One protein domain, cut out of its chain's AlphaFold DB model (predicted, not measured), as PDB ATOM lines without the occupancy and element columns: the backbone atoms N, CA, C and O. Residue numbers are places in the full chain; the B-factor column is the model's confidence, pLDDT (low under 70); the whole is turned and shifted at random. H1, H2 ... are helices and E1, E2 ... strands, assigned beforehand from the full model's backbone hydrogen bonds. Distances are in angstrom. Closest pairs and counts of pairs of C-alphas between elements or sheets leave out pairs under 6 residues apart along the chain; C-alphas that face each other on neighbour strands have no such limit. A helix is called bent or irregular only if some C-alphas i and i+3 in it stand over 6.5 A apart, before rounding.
ATOM      1  N   LEU A 977     203.246 218.174 243.559       96.00
ATOM      2  CA  LEU A 977     202.051 218.780 242.974       96.00
ATOM      3  C   LEU A 977     202.327 220.239 242.572       96.00
ATOM      4  O   LEU A 977     202.808 221.041 243.376       96.00
ATOM      5  N   THR A 978     202.032 220.574 241.316       97.19
ATOM      6  CA  THR A 978     202.201 221.918 240.729       97.19
ATOM      7  C   THR A 978     200.879 222.653 240.518       97.19
ATOM      8  O   THR A 978     200.876 223.873 240.375       97.19
ATOM      9  N   GLU A 979     199.759 221.937 240.534       97.56
ATOM     10  CA  GLU A 979     198.399 222.469 240.541       97.56
ATOM     11  C   GLU A 979     197.541 221.537 241.405       97.56
ATOM     12  O   GLU A 979     197.661 220.317 241.286       97.56
ATOM     13  N   VAL A 980     196.741 222.102 242.313       98.00
ATOM     14  CA  VAL A 980     195.864 221.360 243.230       98.00
ATOM     15  C   VAL A 980     194.500 222.030 243.288       98.00
ATOM     16  O   VAL A 980     194.399 223.210 243.619       98.00
ATOM     17  N   HIS A 981     193.448 221.269 243.016       97.94
ATOM     18  CA  HIS A 981     192.063 221.707 243.125       97.94
ATOM     19  C   HIS A 981     191.450 221.264 244.456       97.94
ATOM     20  O   HIS A 981     191.585 220.105 244.848       97.94
ATOM     21  N   LEU A 982     190.741 222.175 245.125       96.88
ATOM     22  CA  LEU A 982     189.934 221.902 246.316       96.88
ATOM     23  C   LEU A 982     188.467 222.251 246.025       96.88
ATOM     24  O   LEU A 982     188.121 223.427 245.899       96.88
ATOM     25  N   ASP A 983     187.617 221.232 245.922       96.12
ATOM     26  CA  ASP A 983     186.180 221.324 245.646       96.12
ATOM     27  C   ASP A 983     185.354 220.676 246.772       96.12
ATOM     28  O   ASP A 983     185.125 219.465 246.756       96.12
ATOM     29  N   PRO A 984     184.829 221.473 247.725       93.81
ATOM     30  CA  PRO A 984     183.934 220.983 248.779       93.81
ATOM     31  C   PRO A 984     182.624 220.341 248.285       93.81
ATOM     32  O   PRO A 984     181.859 219.818 249.095       93.81
ATOM     33  N   SER A 985     182.308 220.417 246.987       92.94
ATOM     34  CA  SER A 985     181.135 219.780 246.378       92.94
ATOM     35  C   SER A 985     181.434 218.425 245.719       92.94
ATOM     36  O   SER A 985     180.493 217.717 245.338       92.94
ATOM     37  N   ALA A 986     182.709 218.029 245.620       94.19
ATOM     38  CA  ALA A 986     183.111 216.760 245.028       94.19
ATOM     39  C   ALA A 986     182.628 215.562 245.885       94.19
ATOM     40  O   ALA A 986     182.913 215.485 247.084       94.19
ATOM     41  N   PRO A 987     181.883 214.601 245.295       90.38
ATOM     42  CA  PRO A 987     181.125 213.590 246.043       90.38
ATOM     43  C   PRO A 987     181.979 212.461 246.634       90.38
ATOM     44  O   PRO A 987     181.466 211.662 247.413       90.38
ATOM     45  N   VAL A 988     183.245 212.378 246.230       92.88
ATOM     46  CA  VAL A 988     184.289 211.489 246.750       92.88
ATOM     47  C   VAL A 988     185.598 212.275 246.748       92.88
ATOM     48  O   VAL A 988     185.740 213.211 245.956       92.88
ATOM     49  N   ALA A 989     186.541 211.906 247.611       94.31
ATOM     50  CA  ALA A 989     187.867 212.509 247.602       94.31
ATOM     51  C   ALA A 989     188.676 212.086 246.367       94.31
ATOM     52  O   ALA A 989     188.434 211.034 245.762       94.31
ATOM     53  N   GLY A 990     189.653 212.912 246.008       95.56
ATOM     54  CA  GLY A 990     190.522 212.713 244.857       95.56
ATOM     55  C   GLY A 990     191.988 213.010 245.148       95.56
ATOM     56  O   GLY A 990     192.358 213.340 246.272       95.56
ATOM     57  N   ASP A 991     192.822 212.877 244.120       94.75
ATOM     58  CA  ASP A 991     194.281 213.065 244.158       94.75
ATOM     59  C   ASP A 991     194.733 214.540 244.074       94.75
ATOM     60  O   ASP A 991     195.925 214.830 244.178       94.75
ATOM     61  N   GLY A 992     193.789 215.473 243.930       95.94
ATOM     62  CA  GLY A 992     194.035 216.912 243.820       95.94
ATOM     63  C   GLY A 992     194.033 217.432 242.380       95.94
ATOM     64  O   GLY A 992     194.105 218.644 242.181       95.94
ATOM     65  N   SER A 993     193.915 216.561 241.373       95.94
ATOM     66  CA  SER A 993     193.755 216.967 239.969       95.94
ATOM     67  C   SER A 993     192.428 217.696 239.704       95.94
ATOM     68  O   SER A 993     191.493 217.640 240.498       95.94
ATOM     69  N   ALA A 994     192.306 218.355 238.547       94.69
ATOM     70  CA  ALA A 994     191.046 218.971 238.119       94.69
ATOM     71  C   ALA A 994     189.921 217.935 237.902       94.69
ATOM     72  O   ALA A 994     188.739 218.245 238.058       94.69
ATOM     73  N   GLU A 995     190.276 216.703 237.528       95.12
ATOM     74  CA  GLU A 995     189.358 215.578 237.343       95.12
ATOM     75  C   GLU A 995     188.983 214.864 238.655       95.12
ATOM     76  O   GLU A 995     187.881 214.313 238.750       95.12
ATOM     77  N   ARG A 996     189.881 214.857 239.648       95.69
ATOM     78  CA  ARG A 996     189.704 214.265 240.986       95.69
ATOM     79  C   ARG A 996     190.226 215.248 242.051       95.69
ATOM     80  O   ARG A 996     191.290 215.006 242.625       95.69
ATOM     81  N   PRO A 997     189.511 216.353 242.326       96.88
ATOM     82  CA  PRO A 997     189.961 217.363 243.282       96.88
ATOM     83  C   PRO A 997     190.001 216.815 244.712       96.88
ATOM     84  O   PRO A 997     189.326 215.835 245.041       96.88
ATOM     85  N   PHE A 998     190.747 217.485 245.588       96.62
ATOM     86  CA  PHE A 998     190.542 217.326 247.024       96.62
ATOM     87  C   PHE A 998     189.139 217.824 247.390       96.62
ATOM     88  O   PHE A 998     188.673 218.800 246.801       96.62
ATOM     89  N   ASN A 999     188.468 217.211 248.367       93.94
ATOM     90  CA  ASN A 999     187.136 217.661 248.806       93.94
ATOM     91  C   ASN A 999     187.081 218.195 250.249       93.94
ATOM     92  O   ASN A 999     186.049 218.708 250.682       93.94
ATOM     93  N   HIS A1000     188.199 218.147 250.976       92.38
ATOM     94  CA  HIS A1000     188.340 218.669 252.336       92.38
ATOM     95  C   HIS A1000     189.812 219.043 252.631       92.38
ATOM     96  O   HIS A1000     190.710 218.741 251.843       92.38
ATOM     97  N   LEU A1001     190.076 219.733 253.751       93.69
ATOM     98  CA  LEU A1001     191.407 220.292 254.050       93.69
ATOM     99  C   LEU A1001     192.469 219.260 254.473       93.69
ATOM    100  O   LEU A1001     193.636 219.445 254.142       93.69
ATOM    101  N   GLU A1002     192.098 218.187 255.176       92.50
ATOM    102  CA  GLU A1002     193.055 217.199 255.719       92.50
ATOM    103  C   GLU A1002     193.896 216.485 254.646       92.50
ATOM    104  O   GLU A1002     195.024 216.085 254.926       92.50
ATOM    105  N   GLN A1003     193.464 216.447 253.380       93.69
ATOM    106  CA  GLN A1003     194.302 215.950 252.276       93.69
ATOM    107  C   GLN A1003     195.626 216.733 252.131       93.69
ATOM    108  O   GLN A1003     196.656 216.157 251.765       93.69
ATOM    109  N   PHE A1004     195.659 218.022 252.503       93.75
ATOM    110  CA  PHE A1004     196.896 218.812 252.514       93.75
ATOM    111  C   PHE A1004     197.924 218.319 253.547       93.75
ATOM    112  O   PHE A1004     199.122 218.480 253.308       93.75
ATOM    113  N   ARG A1005     197.506 217.609 254.612       90.56
ATOM    114  CA  ARG A1005     198.403 216.979 255.604       90.56
ATOM    115  C   ARG A1005     199.356 215.956 254.974       90.56
ATOM    116  O   ARG A1005     200.409 215.666 255.546       90.56
ATOM    117  N   ARG A1006     199.039 215.407 253.794       87.38
ATOM    118  CA  ARG A1006     199.899 214.457 253.052       87.38
ATOM    119  C   ARG A1006     200.415 214.994 251.699       87.38
ATOM    120  O   ARG A1006     201.301 214.375 251.118       87.38
ATOM    121  N   ALA A1007     199.961 216.160 251.233       92.06
ATOM    122  CA  ALA A1007     200.278 216.699 249.903       92.06
ATOM    123  C   ALA A1007     201.610 217.490 249.828       92.06
ATOM    124  O   ALA A1007     201.688 218.621 250.306       92.06
ATOM    125  N   GLU A1008     202.647 216.949 249.168       93.62
ATOM    126  CA  GLU A1008     203.876 217.703 248.837       93.62
ATOM    127  C   GLU A1008     203.631 218.691 247.673       93.62
ATOM    128  O   GLU A1008     203.488 218.272 246.519       93.62
ATOM    129  N   LEU A1009     203.650 220.003 247.943       95.38
ATOM    130  CA  LEU A1009     203.537 221.043 246.907       95.38
ATOM    131  C   LEU A1009     204.912 221.493 246.387       95.38
ATOM    132  O   LEU A1009     205.893 221.573 247.134       95.38
ATOM    133  N   ALA A1010     204.985 221.831 245.101       94.88
ATOM    134  CA  ALA A1010     206.158 222.453 244.492       94.88
ATOM    135  C   ALA A1010     206.217 223.973 244.773       94.88
ATOM    136  O   ALA A1010     205.175 224.633 244.803       94.88
ATOM    137  N   PRO A1011     207.414 224.583 244.882       92.56
ATOM    138  CA  PRO A1011     207.548 226.034 244.792       92.56
ATOM    139  C   PRO A1011     207.003 226.544 243.451       92.56
ATOM    140  O   PRO A1011     207.364 226.027 242.392       92.56
ATOM    141  N   GLY A1012     206.120 227.544 243.495       95.31
ATOM    142  CA  GLY A1012     205.389 228.020 242.316       95.31
ATOM    143  C   GLY A1012     204.092 227.265 241.992       95.31
ATOM    144  O   GLY A1012     203.552 227.471 240.905       95.31
ATOM    145  N   ALA A1013     203.604 226.381 242.872       97.50
ATOM    146  CA  ALA A1013     202.353 225.653 242.656       97.50
ATOM    147  C   ALA A1013     201.100 226.552 242.699       97.50
ATOM    148  O   ALA A1013     201.045 227.548 243.424       97.50
ATOM    149  N   SER A1014     200.068 226.149 241.958       97.81
ATOM    150  CA  SER A1014     198.726 226.738 241.999       97.81
ATOM    151  C   SER A1014     197.814 225.949 242.942       97.81
ATOM    152  O   SER A1014     197.790 224.720 242.897       97.81
ATOM    153  N   VAL A1015     197.039 226.640 243.777       98.00
ATOM    154  CA  VAL A1015     195.936 226.064 244.557       98.00
ATOM    155  C   VAL A1015     194.643 226.726 244.092       98.00
ATOM    156  O   VAL A1015     194.483 227.941 244.220       98.00
ATOM    157  N   VAL A1016     193.726 225.943 243.533       97.94
ATOM    158  CA  VAL A1016     192.479 226.416 242.925       97.94
ATOM    159  C   VAL A1016     191.304 226.015 243.809       97.94
ATOM    160  O   VAL A1016     190.999 224.836 243.981       97.94
ATOM    161  N   LEU A1017     190.640 227.012 244.387       97.38
ATOM    162  CA  LEU A1017     189.514 226.840 245.297       97.38
ATOM    163  C   LEU A1017     188.187 226.941 244.534       97.38
ATOM    164  O   LEU A1017     187.887 227.986 243.954       97.38
ATOM    165  N   HIS A1018     187.373 225.888 244.568       96.00
ATOM    166  CA  HIS A1018     186.002 225.906 244.046       96.00
ATOM    167  C   HIS A1018     184.993 226.292 245.139       96.00
ATOM    168  O   HIS A1018     185.271 226.204 246.340       96.00
ATOM    169  N   GLY A1019     183.811 226.748 244.727       93.06
ATOM    170  CA  GLY A1019     182.818 227.319 245.635       93.06
ATOM    171  C   GLY A1019     182.058 226.286 246.469       93.06
ATOM    172  O   GLY A1019     181.399 225.395 245.938       93.06
ATOM    173  N   GLY A1020     182.061 226.456 247.795       91.81
ATOM    174  CA  GLY A1020     181.323 225.575 248.702       91.81
ATOM    175  C   GLY A1020     181.585 225.821 250.189       91.81
ATOM    176  O   GLY A1020     182.097 226.867 250.599       91.81
ATOM    177  N   THR A1021     181.230 224.827 250.999       90.75
ATOM    178  CA  THR A1021     181.509 224.789 252.440       90.75
ATOM    179  C   THR A1021     182.045 223.405 252.781       90.75
ATOM    180  O   THR A1021     181.329 222.424 252.592       90.75
ATOM    181  N   ALA A1022     183.281 223.339 253.269       86.06
ATOM    182  CA  ALA A1022     183.891 222.131 253.819       86.06
ATOM    183  C   ALA A1022     183.892 222.184 255.357       86.06
ATOM    184  O   ALA A1022     183.626 223.228 255.966       86.06
ATOM    185  N   GLU A1023     184.203 221.052 255.985       86.12
ATOM    186  CA  GLU A1023     184.525 221.011 257.412       86.12
ATOM    187  C   GLU A1023     185.853 221.741 257.689       86.12
ATOM    188  O   GLU A1023     186.682 221.919 256.792       86.12
ATOM    189  N   ASP A1024     186.023 222.233 258.919       87.69
ATOM    190  CA  ASP A1024     187.193 223.020 259.320       87.69
ATOM    191  C   ASP A1024     188.242 222.142 260.014       87.69
ATOM    192  O   ASP A1024     187.889 221.315 260.853       87.69
ATOM    193  N   ALA A1025     189.521 222.344 259.691       87.81
ATOM    194  CA  ALA A1025     190.631 221.544 260.210       87.81
ATOM    195  C   ALA A1025     191.916 222.383 260.350       87.81
ATOM    196  O   ALA A1025     192.261 223.146 259.443       87.81
ATOM    197  N   ASP A1026     192.635 222.278 261.475       86.38
ATOM    198  CA  ASP A1026     193.960 222.907 261.635       86.38
ATOM    199  C   ASP A1026     195.003 221.955 261.017       86.38
ATOM    200  O   ASP A1026     195.395 220.960 261.623       86.38
ATOM    201  N   VAL A1027     195.374 222.226 259.759       88.31
ATOM    202  CA  VAL A1027     196.195 221.334 258.923       88.31
ATOM    203  C   VAL A1027     197.561 221.949 258.605       88.31
ATOM    204  O   VAL A1027     197.638 223.141 258.292       88.31
ATOM    205  N   PRO A1028     198.654 221.166 258.632       87.94
ATOM    206  CA  PRO A1028     199.950 221.630 258.159       87.94
ATOM    207  C   PRO A1028     200.006 221.607 256.624       87.94
ATOM    208  O   PRO A1028     199.616 220.629 255.986       87.94
ATOM    209  N   PHE A1029     200.532 222.677 256.021       91.69
ATOM    210  CA  PHE A1029     200.668 222.808 254.567       91.69
ATOM    211  C   PHE A1029     202.117 222.566 254.119       91.69
ATOM    212  O   PHE A1029     203.019 223.358 254.396       91.69
ATOM    213  N   TRP A1030     202.354 221.485 253.372       90.62
ATOM    214  CA  TRP A1030     203.700 221.060 252.961       90.62
ATOM    215  C   TRP A1030     204.161 221.712 251.643       90.62
ATOM    216  O   TRP A1030     204.510 221.039 250.671       90.62
ATOM    217  N   GLY A1031     204.188 223.050 251.624       90.88
ATOM    218  CA  GLY A1031     204.638 223.866 250.490       90.88
ATOM    219  C   GLY A1031     205.176 225.237 250.906       90.88
ATOM    220  O   GLY A1031     204.733 225.799 251.904       90.88
ATOM    221  N   TYR A1032     206.117 225.788 250.136       94.50
ATOM    222  CA  TYR A1032     206.631 227.152 250.304       94.50
ATOM    223  C   TYR A1032     206.771 227.849 248.945       94.50
ATOM    224  O   TYR A1032     207.008 227.198 247.927       94.50
ATOM    225  N   GLY A1033     206.641 229.174 248.928       93.38
ATOM    226  CA  GLY A1033     206.885 230.013 247.756       93.38
ATOM    227  C   GLY A1033     208.173 230.833 247.861       93.38
ATOM    228  O   GLY A1033     208.827 230.890 248.901       93.38
ATOM    229  N   THR A1034     208.537 231.493 246.766       91.00
ATOM    230  CA  THR A1034     209.693 232.402 246.661       91.00
ATOM    231  C   THR A1034     209.338 233.618 245.800       91.00
ATOM    232  O   THR A1034     208.371 233.559 245.046       91.00
ATOM    233  N   ASP A1035     210.126 234.697 245.847       89.75
ATOM    234  CA  ASP A1035     209.878 235.914 245.046       89.75
ATOM    235  C   ASP A1035     209.762 235.646 243.526       89.75
ATOM    236  O   ASP A1035     208.977 236.305 242.843       89.75
ATOM    237  N   ASP A1036     210.522 234.677 242.998       93.50
ATOM    238  CA  ASP A1036     210.493 234.268 241.582       93.50
ATOM    239  C   ASP A1036     209.464 233.149 241.287       93.50
ATOM    240  O   ASP A1036     209.122 232.918 240.124       93.50
ATOM    241  N   ALA A1037     208.976 232.445 242.316       95.31
ATOM    242  CA  ALA A1037     208.028 231.329 242.218       95.31
ATOM    243  C   ALA A1037     207.152 231.221 243.492       95.31
ATOM    244  O   ALA A1037     207.404 230.360 244.346       95.31
ATOM    245  N   PRO A1038     206.155 232.107 243.673       96.25
ATOM    246  CA  PRO A1038     205.234 232.065 244.810       96.25
ATOM    247  C   PRO A1038     204.180 230.968 244.626       96.25
ATOM    248  O   PRO A1038     203.753 230.714 243.503       96.25
ATOM    249  N   ILE A1039     203.714 230.351 245.717       97.31
ATOM    250  CA  ILE A1039     202.523 229.483 245.656       97.31
ATOM    251  C   ILE A1039     201.287 230.382 245.561       97.31
ATOM    252  O   ILE A1039     201.098 231.248 246.415       97.31
ATOM    253  N   THR A1040     200.457 230.211 244.533       97.75
ATOM    254  CA  THR A1040     199.294 231.079 244.277       97.75
ATOM    255  C   THR A1040     197.985 230.385 244.635       97.75
ATOM    256  O   THR A1040     197.618 229.407 243.988       97.75
ATOM    257  N   VAL A1041     197.246 230.917 245.610       97.69
ATOM    258  CA  VAL A1041     195.886 230.468 245.950       97.69
ATOM    259  C   VAL A1041     194.878 231.334 245.201       97.69
ATOM    260  O   VAL A1041     194.907 232.558 245.327       97.69
ATOM    261  N   THR A1042     193.995 230.707 244.433       97.00
ATOM    262  CA  THR A1042     193.044 231.355 243.516       97.00
ATOM    263  C   THR A1042     191.632 230.802 243.700       97.00
ATOM    264  O   THR A1042     191.457 229.717 244.252       97.00
ATOM    265  N   VAL A1043     190.611 231.527 243.236       96.56
ATOM    266  CA  VAL A1043     189.221 231.033 243.166       96.56
ATOM    267  C   VAL A1043     188.890 230.633 241.728       96.56
ATOM    268  O   VAL A1043     189.283 231.321 240.785       96.56
ATOM    269  N   ALA A1044     188.164 229.528 241.557       93.31
ATOM    270  CA  ALA A1044     187.763 229.011 240.253       93.31
ATOM    271  C   ALA A1044     186.875 229.992 239.457       93.31
ATOM    272  O   ALA A1044     186.130 230.805 240.007       93.31
ATOM    273  N   ASP A1045     186.953 229.895 238.128       86.94
ATOM    274  CA  ASP A1045     186.438 230.881 237.169       86.94
ATOM    275  C   ASP A1045     184.889 230.968 237.174       86.94
ATOM    276  O   ASP A1045     184.191 230.299 236.406       86.94
ATOM    277  N   GLY A1046     184.342 231.813 238.056       82.88
ATOM    278  CA  GLY A1046     182.902 232.054 238.230       82.88
ATOM    279  C   GLY A1046     182.312 231.644 239.587       82.88
ATOM    280  O   GLY A1046     181.121 231.886 239.799       82.88
ATOM    281  N   ASP A1047     183.122 231.082 240.487       87.06
ATOM    282  CA  ASP A1047     182.724 230.692 241.845       87.06
ATOM    283  C   ASP A1047     182.937 231.822 242.875       87.06
ATOM    284  O   ASP A1047     183.596 232.828 242.610       87.06
ATOM    285  N   GLU A1048     182.373 231.653 244.075       89.81
ATOM    286  CA  GLU A1048     182.728 232.423 245.280       89.81
ATOM    287  C   GLU A1048     183.710 231.595 246.133       89.81
ATOM    288  O   GLU A1048     183.626 230.368 246.143       89.81
ATOM    289  N   ALA A1049     184.633 232.235 246.862       89.81
ATOM    290  CA  ALA A1049     185.625 231.522 247.679       89.81
ATOM    291  C   ALA A1049     184.966 230.627 248.757       89.81
ATOM    292  O   ALA A1049     184.011 231.072 249.405       89.81
ATOM    293  N   PRO A1050     185.476 229.404 249.006       93.81
ATOM    294  CA  PRO A1050     184.877 228.486 249.966       93.81
ATOM    295  C   PRO A1050     185.051 228.915 251.430       93.81
ATOM    296  O   PRO A1050     185.910 229.727 251.795       93.81
ATOM    297  N   SER A1051     184.214 228.311 252.273       92.62
ATOM    298  CA  SER A1051     184.245 228.412 253.737       92.62
ATOM    299  C   SER A1051     184.627 227.074 254.370       92.62
ATOM    300  O   SER A1051     184.254 226.014 253.867       92.62
ATOM    301  N   PHE A1052     185.349 227.139 255.483       93.50
ATOM    302  CA  PHE A1052     185.842 225.999 256.249       93.50
ATOM    303  C   PHE A1052     185.258 226.126 257.654       93.50
ATOM    304  O   PHE A1052     185.767 226.878 258.483       93.50
ATOM    305  N   GLY A1053     184.094 225.513 257.880       90.50
ATOM    306  CA  GLY A1053     183.264 225.804 259.056       90.50
ATOM    307  C   GLY A1053     182.975 227.307 259.216       90.50
ATOM    308  O   GLY A1053     182.294 227.901 258.379       90.50
ATOM    309  N   ASP A1054     183.491 227.911 260.292       91.69
ATOM    310  CA  ASP A1054     183.391 229.356 260.571       91.69
ATOM    311  C   ASP A1054     184.564 230.188 259.985       91.69
ATOM    312  O   ASP A1054     184.493 231.422 259.994       91.69
ATOM    313  N   ARG A1055     185.638 229.561 259.470       94.50
ATOM    314  CA  ARG A1055     186.789 230.235 258.830       94.50
ATOM    315  C   ARG A1055     186.545 230.497 257.339       94.50
ATOM    316  O   ARG A1055     185.931 229.700 256.629       94.50
ATOM    317  N   THR A1056     187.072 231.607 256.823       94.38
ATOM    318  CA  THR A1056     187.147 231.865 255.375       94.38
ATOM    319  C   THR A1056     188.454 231.328 254.788       94.38
ATOM    320  O   THR A1056     189.434 231.133 255.508       94.38
ATOM    321  N   ALA A1057     188.530 231.181 253.461       93.25
ATOM    322  CA  ALA A1057     189.798 230.909 252.776       93.25
ATOM    323  C   ALA A1057     190.921 231.915 253.133       93.25
ATOM    324  O   ALA A1057     192.089 231.537 253.193       93.25
ATOM    325  N   ALA A1058     190.589 233.177 253.434       94.75
ATOM    326  CA  ALA A1058     191.576 234.166 253.868       94.75
ATOM    327  C   ALA A1058     192.092 233.921 255.301       94.75
ATOM    328  O   ALA A1058     193.231 234.274 255.593       94.75
ATOM    329  N   ASP A1059     191.296 233.297 256.175       95.00
ATOM    330  CA  ASP A1059     191.718 232.924 257.534       95.00
ATOM    331  C   ASP A1059     192.574 231.645 257.537       95.00
ATOM    332  O   ASP A1059     193.489 231.526 258.348       95.00
ATOM    333  N   VAL A1060     192.305 230.707 256.615       94.69
ATOM    334  CA  VAL A1060     193.061 229.447 256.462       94.69
ATOM    335  C   VAL A1060     194.403 229.670 255.757       94.69
ATOM    336  O   VAL A1060     195.447 229.314 256.297       94.69
ATOM    337  N   PHE A1061     194.405 230.290 254.572       94.75
ATOM    338  CA  PHE A1061     195.626 230.459 253.771       94.75
ATOM    339  C   PHE A1061     196.385 231.768 254.076       94.75
ATOM    340  O   PHE A1061     197.544 231.915 253.691       94.75
ATOM    341  N   GLY A1062     195.773 232.721 254.792       94.69
ATOM    342  CA  GLY A1062     196.379 234.006 255.179       94.69
ATOM    343  C   GLY A1062     197.720 233.896 255.919       94.69
ATOM    344  O   GLY A1062     198.677 234.564 255.510       94.69
ATOM    345  N   PRO A1063     197.842 233.052 256.963       93.50
ATOM    346  CA  PRO A1063     199.099 232.866 257.691       93.50
ATOM    347  C   PRO A1063     200.268 232.406 256.805       93.50
ATOM    348  O   PRO A1063     201.412 232.801 257.033       93.50
ATOM    349  N   LEU A1064     199.984 231.644 255.741       94.31
ATOM    350  CA  LEU A1064     200.996 231.098 254.828       94.31
ATOM    351  C   LEU A1064     201.676 232.171 253.960       94.31
ATOM    352  O   LEU A1064     202.712 231.911 253.348       94.31
ATOM    353  N   THR A1065     201.160 233.406 253.935       93.44
ATOM    354  CA  THR A1065     201.814 234.528 253.231       93.44
ATOM    355  C   THR A1065     203.221 234.833 253.761       93.44
ATOM    356  O   THR A1065     204.068 235.311 253.009       93.44
ATOM    357  N   ALA A1066     203.521 234.476 255.017       89.94
ATOM    358  CA  ALA A1066     204.875 234.536 255.571       89.94
ATOM    359  C   ALA A1066     205.846 233.508 254.944       89.94
ATOM    360  O   ALA A1066     207.057 233.713 254.987       89.94
ATOM    361  N   GLN A1067     205.324 232.439 254.337       92.94
ATOM    362  CA  GLN A1067     206.064 231.354 253.674       92.94
ATOM    363  C   GLN A1067     206.054 231.504 252.136       92.94
ATOM    364  O   GLN A1067     206.201 230.527 251.402       92.94
ATOM    365  N   GLY A1068     205.815 232.718 251.622       93.81
ATOM    366  CA  GLY A1068     205.831 233.016 250.183       93.81
ATOM    367  C   GLY A1068     204.559 232.632 249.414       93.81
ATOM    368  O   GLY A1068     204.590 232.577 248.183       93.81
ATOM    369  N   TRP A1069     203.448 232.362 250.106       96.56
ATOM    370  CA  TRP A1069     202.146 232.152 249.466       96.56
ATOM    371  C   TRP A1069     201.494 233.496 249.094       96.56
ATOM    372  O   TRP A1069     201.630 234.493 249.806       96.56
ATOM    373  N   VAL A1070     200.759 233.530 247.985       97.06
ATOM    374  CA  VAL A1070     200.059 234.707 247.450       97.06
ATOM    375  C   VAL A1070     198.589 234.358 247.251       97.06
ATOM    376  O   VAL A1070     198.277 233.363 246.605       97.06
ATOM    377  N   LEU A1071     197.686 235.176 247.795       96.06
ATOM    378  CA  LEU A1071     196.241 234.952 247.716       96.06
ATOM    379  C   LEU A1071     195.600 235.914 246.709       96.06
ATOM    380  O   LEU A1071     195.668 237.130 246.902       96.06
ATOM    381  N   ASP A1072     194.941 235.376 245.685       93.19
ATOM    382  CA  ASP A1072     194.108 236.117 244.733       93.19
ATOM    383  C   ASP A1072     192.664 235.594 244.804       93.19
ATOM    384  O   ASP A1072     192.259 234.661 244.109       93.19
ATOM    385  N   LEU A1073     191.905 236.153 245.751       89.19
ATOM    386  CA  LEU A1073     190.558 235.695 246.118       89.19
ATOM    387  C   LEU A1073     189.442 236.621 245.589       89.19
ATOM    388  O   LEU A1073     188.297 236.520 246.037       89.19
ATOM    389  N   GLU A1074     189.746 237.546 244.667       77.56
ATOM    390  CA  GLU A1074     188.739 238.426 244.056       77.56
ATOM    391  C   GLU A1074     188.122 237.792 242.796       77.56
ATOM    392  O   GLU A1074     188.779 237.574 241.783       77.56
ATOM    393  N   THR A1075     186.811 237.538 242.829       54.44
ATOM    394  CA  THR A1075     186.066 236.942 241.708       54.44
ATOM    395  C   THR A1075     186.111 237.834 240.456       54.44
ATOM    396  O   THR A1075     185.671 238.988 240.509       54.44
ATOM    397  N   GLY A1076     186.566 237.307 239.313       44.62
ATOM    398  CA  GLY A1076     186.727 238.062 238.059       44.62
ATOM    399  C   GLY A1076     185.426 238.693 237.532       44.62
ATOM    400  O   GLY A1076     184.625 238.032 236.873       44.62
TER     401      GLY A1076
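What this domain is: This is residues 977 to 1076 of the 1273 residues of the protein "F5/8 type C domain-containing protein" of Pseudactinotalea sp. HY160 (UniProt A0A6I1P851). A twisted sheet of four parallel strands is covered on one face by helix H2, which packs along E3 and E4, while the shorter H1 sits farther off near the E1 and E2 part of that face, and the long loop of residues 1018 to 1038 passes between the two helices. The 100 printed residues hold four named strands and two named helices, in the order E1 H1 E2 E3 H2 E4 along the chain; the sheet's order is E1 E2 E3 E4, all parallel. The class is mixed, helices and strands, with under half of the residues, 40, in named elements. The whole is compact, with a radius of gyration of the C-alphas of 12.2 A, and rounded, with spans of 35 by 25 by 25 A.

How they stand to each other: In the sheet, E1, residues 977 to 982, and E2, residues 1009 to 1017, are parallel neighbours at 19 degrees, with N 980 and O 1014 2.9 A apart, within hydrogen-bond range. E2 bends by 111 degrees at residue 1012. E3, residues 1039 to 1043, is parallel to E2 at 9 degrees, with N 1015 and O 1040 at 2.8 A. E4, residues 1069 to 1072, is parallel to E3 at 22 degrees, with N 1041 and O 1070 at 2.8 A. E1 and E4 are the edge strands. H2, residues 1057 to 1067, is on the sheet at a height of 8.5 A, over E4 and, only just, with 3 C-alphas, over E3; this makes two layers, a helix on one face of a sheet. It runs along the strands, at 23 degrees to E4 on the local plane. The closest C-alphas of H2 and E4 are those of Gly 1062 and Leu 1071, 7.5 A apart. H1, residues 1001 to 1005, is not on the sheet, but only just, with 4 pairs of C-alphas within 10 A, and is apart from H2, E3 and E4. E1, H1, E2 and E3, H2, E4 are strand-helix-strand units, two parallel neighbour strands with a helix between them in the chain, each with a right-handed crossover. Of O i to N i+4 pairs, 0 of 1 in H1 and 2 of 7 in H2 are within hydrogen-bond range; of O i to N i+3 pairs, 2 of 2 and 4 of 8.

Where its parts are: E1 begins at C-alpha 977 (202.051, 218.780, 242.974) and is 13.0 A long. E2 measures 15.3 A, E3 13.6 A, E4 10.1 A and H1 7.9 A. H2 begins at C-alpha 1057 (189.798, 230.909, 252.776), is 16.3 A long and is irregular, with C-alphas 1060 and 1063 7.0 A apart. E4 ends at C-alpha 1072 (194.108, 236.117, 244.733).

The domain as a whole: The two C-alphas farthest apart are those of Pro 987 and Asp 1035, at 36.4 A. The printed part has no cut. The links E1 to H1, E2 to E3 and E3 to H2 are long. Residues 1021 to 1022 pair in parallel with 1051 to 1052. Mean pLDDT of the printed part is 92.4; residues 1075 to 1076 are under 70.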